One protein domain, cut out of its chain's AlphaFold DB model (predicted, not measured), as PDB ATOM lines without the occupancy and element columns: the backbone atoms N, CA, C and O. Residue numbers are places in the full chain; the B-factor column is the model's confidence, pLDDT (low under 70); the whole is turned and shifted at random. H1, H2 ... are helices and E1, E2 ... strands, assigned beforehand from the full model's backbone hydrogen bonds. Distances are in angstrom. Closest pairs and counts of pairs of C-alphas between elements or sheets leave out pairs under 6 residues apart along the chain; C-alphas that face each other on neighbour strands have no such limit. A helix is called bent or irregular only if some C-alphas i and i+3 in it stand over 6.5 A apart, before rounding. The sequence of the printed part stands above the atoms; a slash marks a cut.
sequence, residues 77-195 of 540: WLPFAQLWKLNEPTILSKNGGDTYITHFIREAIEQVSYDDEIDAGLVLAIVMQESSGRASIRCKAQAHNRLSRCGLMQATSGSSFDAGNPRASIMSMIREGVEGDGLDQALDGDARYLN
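AT A GLANCE: This is residues 77 to 195 of the 540 residues of an uncharacterized protein of Friedmanniomyces simplex (UniProt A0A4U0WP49). Four helices form a compact cluster with H2 at its core: H1 and H3 pack on one side of it and H4 on another, mostly crossed. Long loops round the small strand E1 run from the helices out to His 144, and a short helix, H5, follows H4 before an unsure tail. The printed part has 119 residues in the order H1, H2, H3, E1, H4, H5, mostly helix, and is compact, with a radius of gyration of the C-alphas of 13.5 A and spans of 37 by 34 by 26 A.

HOW THE PARTS SIT: Start at the hub, H2, residues 99 to 115. H4, residues 166 to 179, touches it, closest at the C-alphas of Ala 108 and Met 171, 4.9 A, the same way at a steep tilt of 36 degrees, only just steep. H1, residues 80 to 94, makes a hairpin with H2, touching its residues 99 to 106 alone, with the C-alphas of Leu 92 and Thr 102 closest at 5.8 A. H3, residues 120 to 131, touches H1, with the C-alphas of Phe 80 and Gly 121 closest at 5.0 A, at a shallow tilt of 21 degrees. H3 touches H2 too, with the C-alphas of Ser 113 and Ala 120 closest at 5.2 A. H5, residues 181 to 187, is close but not clearly touching H3, with the C-alphas of Ile 126 and Ala 186 closest at 6.9 A. E1, residues 148 to 150, pairs with no named strand; residues 148 to 149 of it pair antiparallel with 140 to 141, and 149 to 150 with 155 to 156. In H2, H3, H4 and H5 every O i to N i+4 pair is within hydrogen-bond range; in H1, 9 of 11 are.

IN THESE COORDINATES: Find C-alpha 99 at (25.261, -11.301, -51.829); H2 runs 24.0 A to C-alpha 115. H1 begins at C-alpha 80, (20.612, -28.759, -49.014), and spans 19.8 A; it is irregular, with C-alphas 86 and 89 7.2 A apart. H3 spans 16.1 A, E1 6.1 A, H4 19.7 A, and H5 9.7 A, ending at C-alpha 187, (33.274, -35.589, -36.630).

THE WHOLE: The C-alphas farthest apart are those of Gln 82 and His 144, 39.2 A. The printed part has no cut; the links H3 to E1 and E1 to H4 are long. Look for pLDDT under 70 at residues 145, 182 and 185 to 195.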
ATOM      1  N   TRP A  77      17.489 -35.322 -42.713       81.38
ATOM      2  CA  TRP A  77      18.139 -34.060 -43.052       81.38
ATOM      3  C   TRP A  77      17.327 -33.359 -44.136       81.38
ATOM      4  O   TRP A  77      16.940 -33.953 -45.143       81.38
ATOM      5  N   LEU A  78      17.026 -32.079 -43.911       90.69
ATOM      6  CA  LEU A  78      16.386 -31.279 -44.944       90.69
ATOM      7  C   LEU A  78      17.314 -31.244 -46.171       90.69
ATOM      8  O   LEU A  78      18.528 -31.130 -45.998       90.69
ATOM      9  N   PRO A  79      16.777 -31.280 -47.403       93.75
ATOM     10  CA  PRO A  79      17.596 -31.124 -48.599       93.75
ATOM     11  C   PRO A  79      18.452 -29.857 -48.517       93.75
ATOM     12  O   PRO A  79      17.976 -28.835 -48.011       93.75
ATOM     13  N   PHE A  80      19.668 -29.883 -49.075       95.94
ATOM     14  CA  PHE A  80      20.612 -28.759 -49.014       95.94
ATOM     15  C   PHE A  80      19.969 -27.405 -49.349       95.94
ATOM     16  O   PHE A  80      20.157 -26.436 -48.624       95.94
ATOM     17  N   ALA A  81      19.119 -27.334 -50.378       97.06
ATOM     18  CA  ALA A  81      18.419 -26.102 -50.749       97.06
ATOM     19  C   ALA A  81      17.545 -25.513 -49.618       97.06
ATOM     20  O   ALA A  81      17.420 -24.294 -49.493       97.06
ATOM     21  N   GLN A  82      16.934 -26.363 -48.787       96.44
ATOM     22  CA  GLN A  82      16.142 -25.934 -47.633       96.44
ATOM     23  C   GLN A  82      17.037 -25.523 -46.461       96.44
ATOM     24  O   GLN A  82      16.792 -24.477 -45.860       96.44
ATOM     25  N   LEU A  83      18.097 -26.291 -46.177       96.25
ATOM     26  CA  LEU A  83      19.095 -25.919 -45.167       96.25
ATOM     27  C   LEU A  83      19.761 -24.585 -45.513       96.25
ATOM     28  O   LEU A  83      19.893 -23.719 -44.647       96.25
ATOM     29  N   TRP A  84      20.112 -24.381 -46.782       97.94
ATOM     30  CA  TRP A  84      20.655 -23.126 -47.283       97.94
ATOM     31  C   TRP A  84      19.681 -21.981 -47.033       97.94
ATOM     32  O   TRP A  84      20.044 -21.002 -46.396       97.94
ATOM     33  N   LYS A  85      18.415 -22.128 -47.442       97.56
ATOM     34  CA  LYS A  85      17.386 -21.097 -47.245       97.56
ATOM     35  C   LYS A  85      17.205 -20.700 -45.773       97.56
ATOM     36  O   LYS A  85      16.925 -19.537 -45.491       97.56
ATOM     37  N   LEU A  86      17.347 -21.644 -44.840       97.00
ATOM     38  CA  LEU A  86      17.267 -21.368 -43.402       97.00
ATOM     39  C   LEU A  86      18.482 -20.586 -42.880       97.00
ATOM     40  O   LEU A  86      18.326 -19.726 -42.015       97.00
ATOM     41  N   ASN A  87      19.677 -20.865 -43.401       98.12
ATOM     42  CA  ASN A  87      20.932 -20.287 -42.908       98.12
ATOM     43  C   ASN A  87      21.385 -19.035 -43.678       98.12
ATOM     44  O   ASN A  87      22.109 -18.206 -43.126       98.12
ATOM     45  N   GLU A  88      20.926 -18.854 -44.917       98.25
ATOM     46  CA  GLU A  88      21.282 -17.749 -45.812       98.25
ATOM     47  C   GLU A  88      21.131 -16.363 -45.161       98.25
ATOM     48  O   GLU A  88      22.073 -15.579 -45.280       98.25
ATOM     49  N   PRO A  89      20.057 -16.034 -44.407       98.25
ATOM     50  CA  PRO A  89      19.958 -14.733 -43.742       98.25
ATOM     51  C   PRO A  89      21.102 -14.472 -42.752       98.25
ATOM     52  O   PRO A  89      21.616 -13.354 -42.669       98.25
ATOM     53  N   THR A  90      21.533 -15.506 -42.023       98.31
ATOM     54  CA  THR A  90      22.656 -15.421 -41.084       98.31
ATOM     55  C   THR A  90      23.969 -15.243 -41.837       98.31
ATOM     56  O   THR A  90      24.723 -14.327 -41.514       98.31
ATOM     57  N   ILE A  91      24.218 -16.057 -42.869       98.44
ATOM     58  CA  ILE A  91      25.429 -15.972 -43.703       98.44
ATOM     59  C   ILE A  91      25.532 -14.580 -44.340       98.44
ATOM     60  O   ILE A  91      26.560 -13.911 -44.226       98.44
ATOM     61  N   LEU A  92      24.442 -14.095 -44.936       98.38
ATOM     62  CA  LEU A  92      24.367 -12.778 -45.557       98.38
ATOM     63  C   LEU A  92      24.644 -11.664 -44.539       98.38
ATOM     64  O   LEU A  92      25.462 -10.776 -44.787       98.38
ATOM     65  N   SER A  93      24.022 -11.733 -43.359       98.25
ATOM     66  CA  SER A  93      24.239 -10.766 -42.278       98.25
ATOM     67  C   SER A  93      25.693 -10.752 -41.790       98.25
ATOM     68  O   SER A  93      26.285  -9.682 -41.628       98.25
ATOM     69  N   LYS A  94      26.313 -11.925 -41.609       98.19
ATOM     70  CA  LYS A  94      27.711 -12.049 -41.160       98.19
ATOM     71  C   LYS A  94      28.722 -11.524 -42.177       98.19
ATOM     72  O   LYS A  94      29.818 -11.133 -41.772       98.19
ATOM     73  N   ASN A  95      28.348 -11.463 -43.452       98.06
ATOM     74  CA  ASN A  95      29.149 -10.889 -44.531       98.06
ATOM     75  C   ASN A  95      28.689  -9.474 -44.927       98.06
ATOM     76  O   ASN A  95      28.938  -9.028 -46.042       98.06
ATOM     77  N   GLY A  96      28.016  -8.747 -44.025       97.62
ATOM     78  CA  GLY A  96      27.684  -7.333 -44.230       97.62
ATOM     79  C   GLY A  96      26.643  -7.075 -45.322       97.62
ATOM     80  O   GLY A  96      26.586  -5.969 -45.851       97.62
ATOM     81  N   GLY A  97      25.830  -8.075 -45.668       97.81
ATOM     82  CA  GLY A  97      24.870  -7.983 -46.765       97.81
ATOM     83  C   GLY A  97      25.465  -8.254 -48.148       97.81
ATOM     84  O   GLY A  97      24.780  -8.027 -49.142       97.81
ATOM     85  N   ASP A  98      26.710  -8.736 -48.234       97.94
ATOM     86  CA  ASP A  98      27.341  -9.076 -49.508       97.94
ATOM     87  C   ASP A  98      26.747 -10.370 -50.096       97.94
ATOM     88  O   ASP A  98      27.015 -11.496 -49.652       97.94
ATOM     89  N   THR A  99      25.912 -10.198 -51.121       97.75
ATOM     90  CA  THR A  99      25.261 -11.301 -51.829       97.75
ATOM     91  C   THR A  99      26.228 -12.098 -52.702       97.75
ATOM     92  O   THR A  99      25.972 -13.278 -52.929       97.75
ATOM     93  N   TYR A 100      27.350 -11.518 -53.149       98.19
ATOM     94  CA  TYR A 100      28.357 -12.234 -53.936       98.19
ATOM     95  C   TYR A 100      29.144 -13.202 -53.062       98.19
ATOM     96  O   TYR A 100      29.293 -14.363 -53.431       98.19
ATOM     97  N   ILE A 101      29.585 -12.769 -51.876       98.31
ATOM     98  CA  ILE A 101      30.231 -13.669 -50.907       98.31
ATOM     99  C   ILE A 101      29.280 -14.807 -50.533       98.31
ATOM    100  O   ILE A 101      29.669 -15.971 -50.556       98.31
ATOM    101  N   THR A 102      28.018 -14.480 -50.248       98.19
ATOM    102  CA  THR A 102      26.988 -15.473 -49.908       98.19
ATOM    103  C   THR A 102      26.788 -16.486 -51.042       98.19
ATOM    104  O   THR A 102      26.759 -17.690 -50.792       98.19
ATOM    105  N   HIS A 103      26.737 -16.019 -52.292       98.12
ATOM    106  CA  HIS A 103      26.677 -16.874 -53.477       98.12
ATOM    107  C   HIS A 103      27.918 -17.770 -53.615       98.12
ATOM    108  O   HIS A 103      27.774 -18.968 -53.838       98.12
ATOM    109  N   PHE A 104      29.130 -17.228 -53.453       98.62
ATOM    110  CA  PHE A 104      30.368 -18.009 -53.568       98.62
ATOM    111  C   PHE A 104      30.505 -19.076 -52.482       98.62
ATOM    112  O   PHE A 104      31.039 -20.141 -52.761       98.62
ATOM    113  N   ILE A 105      30.000 -18.825 -51.268       98.62
ATOM    114  CA  ILE A 105      29.952 -19.847 -50.212       98.62
ATOM    115  C   ILE A 105      29.056 -21.006 -50.647       98.62
ATOM    116  O   ILE A 105      29.472 -22.155 -50.551       98.62
ATOM    117  N   ARG A 106      27.855 -20.714 -51.161       98.50
ATOM    118  CA  ARG A 106      26.941 -21.754 -51.650       98.50
ATOM    119  C   ARG A 106      27.565 -22.575 -52.770       98.50
ATOM    120  O   ARG A 106      27.560 -23.797 -52.700       98.50
ATOM    121  N   GLU A 107      28.095 -21.881 -53.774       98.50
ATOM    122  CA  GLU A 107      28.721 -22.485 -54.947       98.50
ATOM    123  C   GLU A 107      29.893 -23.385 -54.543       98.50
ATOM    124  O   GLU A 107      30.000 -24.506 -55.024       98.50
ATOM    125  N   ALA A 108      30.751 -22.924 -53.630       98.56
ATOM    126  CA  ALA A 108      31.873 -23.713 -53.141       98.56
ATOM    127  C   ALA A 108      31.427 -24.943 -52.341       98.56
ATOM    128  O   ALA A 108      32.016 -26.003 -52.511       98.56
ATOM    129  N   ILE A 109      30.374 -24.835 -51.520       98.38
ATOM    130  CA  ILE A 109      29.807 -26.000 -50.829       98.38
ATOM    131  C   ILE A 109      29.286 -27.012 -51.851       98.38
ATOM    132  O   ILE A 109      29.677 -28.171 -51.784       98.38
ATOM    133  N   GLU A 110      28.443 -26.591 -52.798       98.25
ATOM    134  CA  GLU A 110      27.876 -27.478 -53.826       98.25
ATOM    135  C   GLU A 110      28.986 -28.144 -54.663       98.25
ATOM    136  O   GLU A 110      28.920 -29.347 -54.906       98.25
ATOM    137  N   GLN A 111      30.025 -27.392 -55.045       98.12
ATOM    138  CA  GLN A 111      31.139 -27.909 -55.843       98.12
ATOM    139  C   GLN A 111      32.013 -28.902 -55.071       98.12
ATOM    140  O   GLN A 111      32.269 -29.983 -55.582       98.12
ATOM    141  N   VAL A 112      32.459 -28.566 -53.857       97.69
ATOM    142  CA  VAL A 112      33.313 -29.457 -53.046       97.69
ATOM    143  C   VAL A 112      32.547 -30.720 -52.653       97.69
ATOM    144  O   VAL A 112      33.072 -31.818 -52.745       97.69
ATOM    145  N   SER A 113      31.263 -30.587 -52.319       96.44
ATOM    146  CA  SER A 113      30.389 -31.735 -52.031       96.44
ATOM    147  C   SER A 113      30.267 -32.687 -53.222       96.44
ATOM    148  O   SER A 113      30.251 -33.901 -53.049       96.44
ATOM    149  N   TYR A 114      30.186 -32.135 -54.437       96.81
ATOM    150  CA  TYR A 114      30.172 -32.924 -55.664       96.81
ATOM    151  C   TYR A 114      31.529 -33.576 -55.954       96.81
ATOM    152  O   TYR A 114      31.564 -34.754 -56.292       96.81
ATOM    153  N   ASP A 115      32.623 -32.818 -55.823       95.88
ATOM    154  CA  ASP A 115      33.983 -33.285 -56.114       95.88
ATOM    155  C   ASP A 115      34.423 -34.412 -55.157       95.88
ATOM    156  O   ASP A 115      35.052 -35.370 -55.603       95.88
ATOM    157  N   ASP A 116      34.066 -34.312 -53.872       94.88
ATOM    158  CA  ASP A 116      34.511 -35.219 -52.803       94.88
ATOM    159  C   ASP A 116      33.444 -36.249 -52.371       94.88
ATOM    160  O   ASP A 116      33.654 -36.995 -51.418       94.88
ATOM    161  N   GLU A 117      32.298 -36.302 -53.059       94.25
ATOM    162  CA  GLU A 117      31.171 -37.211 -52.765       94.25
ATOM    163  C   GLU A 117      30.635 -37.106 -51.316       94.25
ATOM    164  O   GLU A 117      30.208 -38.091 -50.707       94.25
ATOM    165  N   ILE A 118      30.615 -35.891 -50.758       92.44
ATOM    166  CA  ILE A 118      30.135 -35.598 -49.397       92.44
ATOM    167  C   ILE A 118      28.790 -34.867 -49.454       92.44
ATOM    168  O   ILE A 118      28.525 -34.078 -50.356       92.44
ATOM    169  N   ASP A 119      27.911 -35.099 -48.474       93.94
ATOM    170  CA  ASP A 119      26.634 -34.385 -48.392       93.94
ATOM    171  C   ASP A 119      26.838 -32.871 -48.163       93.94
ATOM    172  O   ASP A 119      27.441 -32.434 -47.180       93.94
ATOM    173  N   ALA A 120      26.269 -32.046 -49.044       96.69
ATOM    174  CA  ALA A 120      26.374 -30.587 -48.960       96.69
ATOM    175  C   ALA A 120      25.735 -29.990 -47.697       96.69
ATOM    176  O   ALA A 120      26.146 -28.924 -47.224       96.69
ATOM    177  N   GLY A 121      24.728 -30.657 -47.133       95.44
ATOM    178  CA  GLY A 121      24.140 -30.294 -45.849       95.44
ATOM    179  C   GLY A 121      25.132 -30.456 -44.699       95.44
ATOM    180  O   GLY A 121      25.194 -29.575 -43.838       95.44
ATOM    181  N   LEU A 122      25.946 -31.514 -44.710       94.38
ATOM    182  CA  LEU A 122      27.016 -31.722 -43.729       94.38
ATOM    183  C   LEU A 122      28.076 -30.618 -43.813       94.38
ATOM    184  O   LEU A 122      28.400 -30.001 -42.796       94.38
ATOM    185  N   VAL A 123      28.559 -30.305 -45.020       96.38
ATOM    186  CA  VAL A 123      29.534 -29.218 -45.223       96.38
ATOM    187  C   VAL A 123      28.967 -27.884 -44.721       96.38
ATOM    188  O   VAL A 123      29.639 -27.150 -43.991       96.38
ATOM    189  N   LEU A 124      27.701 -27.582 -45.033       97.38
ATOM    190  CA  LEU A 124      27.024 -26.387 -44.525       97.38
ATOM    191  C   LEU A 124      26.939 -26.370 -42.996       97.38
ATOM    192  O   LEU A 124      27.178 -25.324 -42.396       97.38
ATOM    193  N   ALA A 125      26.612 -27.494 -42.356       95.50
ATOM    194  CA  ALA A 125      26.527 -27.575 -40.900       95.50
ATOM    195  C   ALA A 125      27.864 -27.202 -40.237       95.50
ATOM    196  O   ALA A 125      27.883 -26.376 -39.321       95.50
ATOM    197  N   ILE A 126      28.981 -27.715 -40.762       95.38
ATOM    198  CA  ILE A 126      30.327 -27.410 -40.255       95.38
ATOM    199  C   ILE A 126      30.673 -25.936 -40.488       95.38
ATOM    200  O   ILE A 126      31.122 -25.253 -39.567       95.38
ATOM    201  N   VAL A 127      30.395 -25.395 -41.680       97.56
ATOM    202  CA  VAL A 127      30.580 -23.960 -41.970       97.56
ATOM    203  C   VAL A 127      29.792 -23.089 -40.983       97.56
ATOM    204  O   VAL A 127      30.297 -22.073 -40.490       97.56
ATOM    205  N   MET A 128      28.556 -23.477 -40.664       97.62
ATOM    206  CA  MET A 128      27.717 -22.742 -39.721       97.62
ATOM    207  C   MET A 128      28.235 -22.828 -38.283       97.62
ATOM    208  O   MET A 128      28.230 -21.812 -37.581       97.62
ATOM    209  N   GLN A 129      28.726 -23.993 -37.864       94.88
ATOM    210  CA  GLN A 129      29.315 -24.205 -36.545       94.88
ATOM    211  C   GLN A 129      30.621 -23.421 -36.363       94.88
ATOM    212  O   GLN A 129      30.804 -22.747 -35.349       94.88
ATOM    213  N   GLU A 130      31.517 -23.471 -37.347       95.06
ATOM    214  CA  GLU A 130      32.876 -22.947 -37.199       95.06
ATOM    215  C   GLU A 130      32.983 -21.443 -37.468       95.06
ATOM    216  O   GLU A 130      33.758 -20.740 -36.804       95.06
ATOM    217  N   SER A 131      32.182 -20.918 -38.402       97.12
ATOM    218  CA  SER A 131      32.237 -19.504 -38.793       97.12
ATOM    219  C   SER A 131      30.888 -18.800 -38.900       97.12
ATOM    220  O   SER A 131      30.857 -17.590 -39.150       97.12
ATOM    221  N   SER A 132      29.770 -19.514 -38.729       97.75
ATOM    222  CA  SER A 132      28.429 -19.012 -39.075       97.75
ATOM    223  C   SER A 132      28.344 -18.497 -40.522       97.75
ATOM    224  O   SER A 132      27.597 -17.559 -40.806       97.75
ATOM    225  N   GLY A 133      29.180 -19.048 -41.413       98.06
ATOM    226  CA  GLY A 133      29.345 -18.605 -42.797       98.06
ATOM    227  C   GLY A 133      30.062 -17.265 -42.981       98.06
ATOM    228  O   GLY A 133      29.972 -16.670 -44.052       98.06
ATOM    229  N   ARG A 134      30.765 -16.739 -41.972       98.44
ATOM    230  CA  ARG A 134      31.545 -15.500 -42.111       98.44
ATOM    231  C   ARG A 134      32.847 -15.769 -42.870       98.44
ATOM    232  O   ARG A 134      33.799 -16.270 -42.279       98.44
ATOM    233  N   ALA A 135      32.939 -15.343 -44.130       98.25
ATOM    234  CA  ALA A 135      34.138 -15.551 -44.947       98.25
ATOM    235  C   ALA A 135      35.377 -14.874 -44.335       98.25
ATOM    236  O   ALA A 135      36.440 -15.471 -44.238       98.25
ATOM    237  N   SER A 136      35.222 -13.655 -43.814       97.69
ATOM    238  CA  SER A 136      36.295 -12.878 -43.170       97.69
ATOM    239  C   SER A 136      36.592 -13.279 -41.714       97.69
ATOM    240  O   SER A 136      36.997 -12.438 -40.903       97.69
ATOM    241  N   ILE A 137      36.326 -14.532 -41.327       96.44
ATOM    242  CA  ILE A 137      36.619 -14.989 -39.970       96.44
ATOM    243  C   ILE A 137      38.131 -14.986 -39.719       96.44
ATOM    244  O   ILE A 137      38.933 -15.379 -40.565       96.44
ATOM    245  N   ARG A 138      38.535 -14.492 -38.546       95.38
ATOM    246  CA  ARG A 138      39.946 -14.487 -38.153       95.38
ATOM    247  C   ARG A 138      40.392 -15.908 -37.854       95.38
ATOM    248  O   ARG A 138      39.647 -16.661 -37.231       95.38
ATOM    249  N   CYS A 139      41.625 -16.227 -38.222       94.31
ATOM    250  CA  CYS A 139      42.213 -17.484 -37.809       94.31
ATOM    251  C   CYS A 139      42.349 -17.570 -36.285       94.31
ATOM    252  O   CYS A 139      42.690 -16.584 -35.620       94.31
ATOM    253  N   LYS A 140      42.115 -18.762 -35.742       91.81
ATOM    254  CA  LYS A 140      42.314 -19.079 -34.329       91.81
ATOM    255  C   LYS A 140      43.704 -19.686 -34.153       91.81
ATOM    256  O   LYS A 140      44.041 -20.691 -34.776       91.81
ATOM    257  N   ALA A 141      44.517 -19.079 -33.292       87.69
ATOM    258  CA  ALA A 141      45.799 -19.656 -32.909       87.69
ATOM    259  C   ALA A 141      45.565 -20.832 -31.952       87.69
ATOM    260  O   ALA A 141      44.894 -20.676 -30.930       87.69
ATOM    261  N   GLN A 142      46.139 -21.997 -32.249       80.75
ATOM    262  CA  GLN A 142      46.104 -23.121 -31.323       80.75
ATOM    263  C   GLN A 142      47.169 -22.912 -30.237       80.75
ATOM    264  O   GLN A 142      48.358 -22.797 -30.540       80.75
ATOM    265  N   ALA A 143      46.742 -22.872 -28.970       75.50
ATOM    266  CA  ALA A 143      47.564 -22.469 -27.820       75.50
ATOM    267  C   ALA A 143      48.884 -23.251 -27.656       75.50
ATOM    268  O   ALA A 143      49.819 -22.749 -27.036       75.50
ATOM    269  N   HIS A 144      48.977 -24.460 -28.220       74.50
ATOM    270  CA  HIS A 144      50.099 -25.366 -27.979       74.50
ATOM    271  C   HIS A 144      50.963 -25.678 -29.208       74.50
ATOM    272  O   HIS A 144      52.140 -25.975 -29.033       74.50
ATOM    273  N   ASN A 145      50.444 -25.550 -30.437       65.94
ATOM    274  CA  ASN A 145      51.112 -26.131 -31.611       65.94
ATOM    275  C   ASN A 145      51.547 -25.133 -32.691       65.94
ATOM    276  O   ASN A 145      52.045 -25.562 -33.724       65.94
ATOM    277  N   ARG A 146      51.391 -23.813 -32.491       72.56
ATOM    278  CA  ARG A 146      51.642 -22.757 -33.509       72.56
ATOM    279  C   ARG A 146      50.863 -22.913 -34.826       72.56
ATOM    280  O   ARG A 146      50.927 -22.013 -35.658       72.56
ATOM    281  N   LEU A 147      50.130 -24.005 -35.009       84.06
ATOM    282  CA  LEU A 147      49.241 -24.203 -36.133       84.06
ATOM    283  C   LEU A 147      48.031 -23.287 -35.959       84.06
ATOM    284  O   LEU A 147      47.448 -23.160 -34.878       84.06
ATOM    285  N   SER A 148      47.728 -22.576 -37.034       89.88
ATOM    286  CA  SER A 148      46.631 -21.629 -37.110       89.88
ATOM    287  C   SER A 148      45.468 -22.322 -37.807       89.88
ATOM    288  O   SER A 148      45.653 -22.890 -38.884       89.88
ATOM    289  N   ARG A 149      44.290 -22.296 -37.181       93.44
ATOM    290  CA  ARG A 149      43.043 -22.789 -37.768       93.44
ATOM    291  C   ARG A 149      42.367 -21.641 -38.499       93.44
ATOM    292  O   ARG A 149      42.099 -20.603 -37.893       93.44
ATOM    293  N   CYS A 150      42.153 -21.793 -39.794       95.88
ATOM    294  CA  CYS A 150      41.752 -20.710 -40.688       95.88
ATOM    295  C   CYS A 150      40.612 -21.153 -41.612       95.88
ATOM    296  O   CYS A 150      40.291 -22.334 -41.714       95.88
ATOM    297  N   GLY A 151      39.993 -20.188 -42.285       96.75
ATOM    298  CA  GLY A 151      38.935 -20.450 -43.254       96.75
ATOM    299  C   GLY A 151      37.552 -20.686 -42.645       96.75
ATOM    300  O   GLY A 151      37.353 -20.599 -41.428       96.75
ATOM    301  N   LEU A 152      36.573 -20.963 -43.510       97.44
ATOM    302  CA  LEU A 152      35.154 -21.101 -43.147       97.44
ATOM    303  C   LEU A 152      34.868 -22.294 -42.226       97.44
ATOM    304  O   LEU A 152      33.964 -22.205 -41.396       97.44
ATOM    305  N   MET A 153      35.650 -23.367 -42.353       96.88
ATOM    306  CA  MET A 153      35.559 -24.585 -41.535       96.88
ATOM    307  C   MET A 153      36.677 -24.669 -40.482       96.88
ATOM    308  O   MET A 153      36.845 -25.695 -39.838       96.88
ATOM    309  N   GLN A 154      37.452 -23.588 -40.301       95.12
ATOM    310  CA  GLN A 154      38.551 -23.517 -39.327       95.12
ATOM    311  C   GLN A 154      39.525 -24.709 -39.446       95.12
ATOM    312  O   GLN A 154      39.918 -25.299 -38.442       95.12
ATOM    313  N   ALA A 155      39.925 -25.052 -40.670       94.06
ATOM    314  CA  ALA A 155      40.853 -26.143 -40.959       94.06
ATOM    315  C   ALA A 155      42.267 -25.821 -40.461       94.06
ATOM    316  O   ALA A 155      42.700 -24.657 -40.505       94.06
ATOM    317  N   THR A 156      43.017 -26.825 -40.006       92.25
ATOM    318  CA  THR A 156      44.424 -26.644 -39.640       92.25
ATOM    319  C   THR A 156      45.247 -26.330 -40.881       92.25
ATOM    320  O   THR A 156      45.254 -27.081 -41.848       92.25
ATOM    321  N   SER A 157      45.987 -25.218 -40.845       89.81
ATOM    322  CA  SER A 157      46.708 -24.690 -42.017       89.81
ATOM    323  C   SER A 157      45.799 -24.254 -43.170       89.81
ATOM    324  O   SER A 157      46.275 -24.126 -44.295       89.81
ATOM    325  N   GLY A 158      44.521 -23.982 -42.889       94.44
ATOM    326  CA  GLY A 158      43.610 -23.421 -43.876       94.44
ATOM    327  C   GLY A 158      44.037 -22.033 -44.371       94.44
ATOM    328  O   GLY A 158      44.759 -21.273 -43.715       94.44
ATOM    329  N   SER A 159      43.522 -21.673 -45.530       96.38
ATOM    330  CA  SER A 159      43.676 -20.392 -46.185       96.38
ATOM    331  C   SER A 159      42.777 -19.347 -45.525       96.38
ATOM    332  O   SER A 159      41.716 -19.631 -44.966       96.38
ATOM    333  N   SER A 160      43.218 -18.091 -45.567       97.25
ATOM    334  CA  SER A 160      42.394 -16.949 -45.162       97.25
ATOM    335  C   SER A 160      41.629 -16.391 -46.357       97.25
ATOM    336  O   SER A 160      42.059 -16.518 -47.502       97.25
ATOM    337  N   PHE A 161      40.514 -15.721 -46.080       98.12
ATOM    338  CA  PHE A 161      39.742 -15.035 -47.108       98.12
ATOM    339  C   PHE A 161      40.542 -13.910 -47.777       98.12
ATOM    340  O   PHE A 161      41.113 -13.055 -47.094       98.12
ATOM    341  N   ASP A 162      40.519 -13.887 -49.111       98.00
ATOM    342  CA  ASP A 162      41.107 -12.836 -49.939       98.00
ATOM    343  C   ASP A 162      39.999 -12.060 -50.658       98.00
ATOM    344  O   ASP A 162      39.351 -12.565 -51.575       98.00
ATOM    345  N   ALA A 163      39.804 -10.799 -50.266       97.69
ATOM    346  CA  ALA A 163      38.812  -9.921 -50.878       97.69
ATOM    347  C   ALA A 163      39.148  -9.539 -52.333       97.69
ATOM    348  O   ALA A 163      38.250  -9.136 -53.071       97.69
ATOM    349  N   GLY A 164      40.414  -9.656 -52.757       98.06
ATOM    350  CA  GLY A 164      40.824  -9.462 -54.150       98.06
ATOM    351  C   GLY A 164      40.438 -10.634 -55.057       98.06
ATOM    352  O   GLY A 164      40.257 -10.447 -56.260       98.06
ATOM    353  N   ASN A 165      40.256 -11.825 -54.481       98.25
ATOM    354  CA  ASN A 165      39.808 -13.027 -55.176       98.25
ATOM    355  C   ASN A 165      38.851 -13.858 -54.293       98.25
ATOM    356  O   ASN A 165      39.193 -14.959 -53.837       98.25
ATOM    357  N   PRO A 166      37.635 -13.342 -54.024       98.06
ATOM    358  CA  PRO A 166      36.740 -13.921 -53.025       98.06
ATOM    359  C   PRO A 166      36.254 -15.314 -53.425       98.06
ATOM    360  O   PRO A 166      36.185 -16.202 -52.585       98.06
ATOM    361  N   ARG A 167      35.974 -15.541 -54.714       98.25
ATOM    362  CA  ARG A 167      35.499 -16.839 -55.213       98.25
ATOM    363  C   ARG A 167      36.543 -17.939 -55.026       98.25
ATOM    364  O   ARG A 167      36.228 -18.982 -54.463       98.25
ATOM    365  N   ALA A 168      37.784 -17.707 -55.464       98.31
ATOM    366  CA  ALA A 168      38.834 -18.720 -55.362       98.31
ATOM    367  C   ALA A 168      39.272 -18.959 -53.909       98.31
ATOM    368  O   ALA A 168      39.506 -20.105 -53.525       98.31
ATOM    369  N   SER A 169      39.348 -17.902 -53.090       98.38
ATOM    370  CA  SER A 169      39.690 -18.061 -51.673       98.38
ATOM    371  C   SER A 169      38.595 -18.798 -50.900       98.38
ATOM    372  O   SER A 169      38.923 -19.696 -50.136       98.38
ATOM    373  N   ILE A 170      37.307 -18.524 -51.144       98.56
ATOM    374  CA  ILE A 170      36.193 -19.276 -50.534       98.56
ATOM    375  C   ILE A 170      36.194 -20.747 -50.950       98.56
ATOM    376  O   ILE A 170      36.052 -21.608 -50.085       98.56
ATOM    377  N   MET A 171      36.417 -21.034 -52.236       98.50
ATOM    378  CA  MET A 171      36.560 -22.411 -52.718       98.50
ATOM    379  C   MET A 171      37.691 -23.140 -51.984       98.50
ATOM    380  O   MET A 171      37.484 -24.235 -51.472       98.50
ATOM    381  N   SER A 172      38.860 -22.501 -51.864       97.75
ATOM    382  CA  SER A 172      40.016 -23.079 -51.166       97.75
ATOM    383  C   SER A 172      39.719 -23.304 -49.680       97.75
ATOM    384  O   SER A 172      39.974 -24.385 -49.172       97.75
ATOM    385  N   MET A 173      39.086 -22.339 -49.002       97.88
ATOM    386  CA  MET A 173      38.724 -22.453 -47.581       97.88
ATOM    387  C   MET A 173      37.774 -23.618 -47.270       97.88
ATOM    388  O   MET A 173      37.837 -24.156 -46.166       97.88
ATOM    389  N   ILE A 174      36.847 -23.951 -48.175       97.88
ATOM    390  CA  ILE A 174      35.920 -25.082 -47.991       97.88
ATOM    391  C   ILE A 174      36.610 -26.389 -48.373       97.88
ATOM    392  O   ILE A 174      36.554 -27.334 -47.594       97.88
ATOM    393  N   ARG A 175      37.324 -26.422 -49.505       97.44
ATOM    394  CA  ARG A 175      38.072 -27.607 -49.945       97.44
ATOM    395  C   ARG A 175      39.108 -28.044 -48.912       97.44
ATOM    396  O   ARG A 175      39.104 -29.190 -48.506       97.44
ATOM    397  N   GLU A 176      39.914 -27.126 -48.386       96.00
ATOM    398  CA  GLU A 176      40.875 -27.422 -47.311       96.00
ATOM    399  C   GLU A 176      40.190 -27.821 -45.994       96.00
ATOM    400  O   GLU A 176      40.786 -28.507 -45.171       96.00
ATOM    401  N   GLY A 177      38.946 -27.388 -45.767       95.81
ATOM    402  CA  GLY A 177      38.138 -27.835 -44.632       95.81
ATOM    403  C   GLY A 177      37.654 -29.272 -44.762       95.81
ATOM    404  O   GLY A 177      37.555 -29.962 -43.751       95.81
ATOM    405  N   VAL A 178      37.372 -29.705 -45.988       95.06
ATOM    406  CA  VAL A 178      36.915 -31.056 -46.313       95.06
ATOM    407  C   VAL A 178      38.087 -32.030 -46.457       95.06
ATOM    408  O   VAL A 178      38.061 -33.090 -45.845       95.06
ATOM    409  N   GLU A 179      39.124 -31.658 -47.213       92.00
ATOM    410  CA  GLU A 179      40.337 -32.461 -47.435       92.00
ATOM    411  C   GLU A 179      41.279 -32.464 -46.220       92.00
ATOM    412  O   GLU A 179      42.081 -33.381 -46.040       92.00
ATOM    413  N   GLY A 180      41.247 -31.393 -45.426       83.50
ATOM    414  CA  GLY A 180      42.050 -31.262 -44.221       83.50
ATOM    415  C   GLY A 180      41.399 -31.921 -43.010       83.50
ATOM    416  O   GLY A 180      40.375 -32.589 -43.081       83.50
ATOM    417  N   ASP A 181      41.957 -31.641 -41.840       77.88
ATOM    418  CA  ASP A 181      41.415 -32.130 -40.572       77.88
ATOM    419  C   ASP A 181      40.140 -31.395 -40.123       77.88
ATOM    420  O   ASP A 181      39.700 -31.582 -38.996       77.88
ATOM    421  N   GLY A 182      39.547 -30.536 -40.957       66.12
ATOM    422  CA  GLY A 182      38.331 -29.805 -40.606       66.12
ATOM    423  C   GLY A 182      37.126 -30.733 -40.456       66.12
ATOM    424  O   GLY A 182      36.376 -30.607 -39.485       66.12
ATOM    425  N   LEU A 183      36.969 -31.687 -41.377       77.12
ATOM    426  CA  LEU A 183      35.917 -32.698 -41.308       77.12
ATOM    427  C   LEU A 183      36.187 -33.694 -40.175       77.12
ATOM    428  O   LEU A 183      35.308 -33.909 -39.344       77.12
ATOM    429  N   ASP A 184      37.418 -34.201 -40.074       74.19
ATOM    430  CA  ASP A 184      37.824 -35.110 -38.997       74.19
ATOM    431  C   ASP A 184      37.632 -34.466 -37.619       74.19
ATOM    432  O   ASP A 184      37.020 -35.061 -36.746       74.19
ATOM    433  N   GLN A 185      38.041 -33.211 -37.410       65.31
ATOM    434  CA  GLN A 185      37.848 -32.521 -36.127       65.31
ATOM    435  C   GLN A 185      36.378 -32.243 -35.801       65.31
ATOM    436  O   GLN A 185      36.016 -32.212 -34.622       65.31
ATOM    437  N   ALA A 186      35.541 -32.004 -36.817       68.19
ATOM    438  CA  ALA A 186      34.109 -31.819 -36.623       68.19
ATOM    439  C   ALA A 186      33.410 -33.140 -36.258       68.19
ATOM    440  O   ALA A 186      32.493 -33.130 -35.436       68.19
ATOM    441  N   LEU A 187      33.854 -34.259 -36.839       68.75
ATOM    442  CA  LEU A 187      33.274 -35.589 -36.630       68.75
ATOM    443  C   LEU A 187      33.827 -36.305 -35.390       68.75
ATOM    444  O   LEU A 187      33.060 -36.938 -34.669       68.75
ATOM    445  N   ASP A 188      35.119 -36.159 -35.090       61.72
ATOM    446  CA  ASP A 188      35.790 -36.832 -33.969       61.72
ATOM    447  C   ASP A 188      35.395 -36.272 -32.599       61.72
ATOM    448  O   ASP A 188      35.808 -36.815 -31.571       61.72
ATOM    449  N   GLY A 189      34.599 -35.196 -32.553       48.84
ATOM    450  CA  GLY A 189      34.053 -34.664 -31.306       48.84
ATOM    451  C   GLY A 189      35.136 -34.467 -30.246       48.84
ATOM    452  O   GLY A 189      34.939 -34.867 -29.096       48.84
ATOM    453  N   ASP A 190      36.300 -33.926 -30.647       44.84
ATOM    454  CA  ASP A 190      37.494 -33.830 -29.804       44.84
ATOM    455  C   ASP A 190      37.088 -33.327 -28.410       44.84
ATOM    456  O   ASP A 190      36.540 -32.231 -28.264       44.84
ATOM    457  N   ALA A 191      37.353 -34.130 -27.374       42.59
ATOM    458  CA  ALA A 191      37.008 -33.856 -25.976       42.59
ATOM    459  C   ALA A 191      37.567 -32.510 -25.458       42.59
ATOM    460  O   ALA A 191      37.221 -32.046 -24.368       42.59
ATOM    461  N   ARG A 192      38.419 -31.840 -26.243       45.75
ATOM    462  CA  ARG A 192      38.858 -30.455 -26.042       45.75
ATOM    463  C   ARG A 192      37.784 -29.396 -26.343       45.75
ATOM    464  O   ARG A 192      37.869 -28.319 -25.757       45.75
ATOM    465  N   TYR A 193      36.740 -29.685 -27.126       42.34
ATOM    466  CA  TYR A 193      35.565 -28.806 -27.276       42.34
ATOM    467  C   TYR A 193      34.681 -28.765 -26.018       42.34
ATOM    468  O   TYR A 193      33.953 -27.797 -25.819       42.34
ATOM    469  N   LEU A 194      34.805 -29.746 -25.117       39.44
ATOM    470  CA  LEU A 194      34.203 -29.685 -23.780       39.44
ATOM    471  C   LEU A 194      35.031 -28.842 -22.788       39.44
ATOM    472  O   LEU A 194      34.557 -28.570 -21.689       39.44
ATOM    473  N   ASN A 195      36.247 -28.415 -23.164       38.78
ATOM    474  CA  ASN A 195      37.198 -27.723 -22.283       38.78
ATOM    475  C   ASN A 195      37.706 -26.363 -22.815       38.78
ATOM    476  O   ASN A 195      38.533 -25.732 -22.156       38.78
TER     477      ASN A 195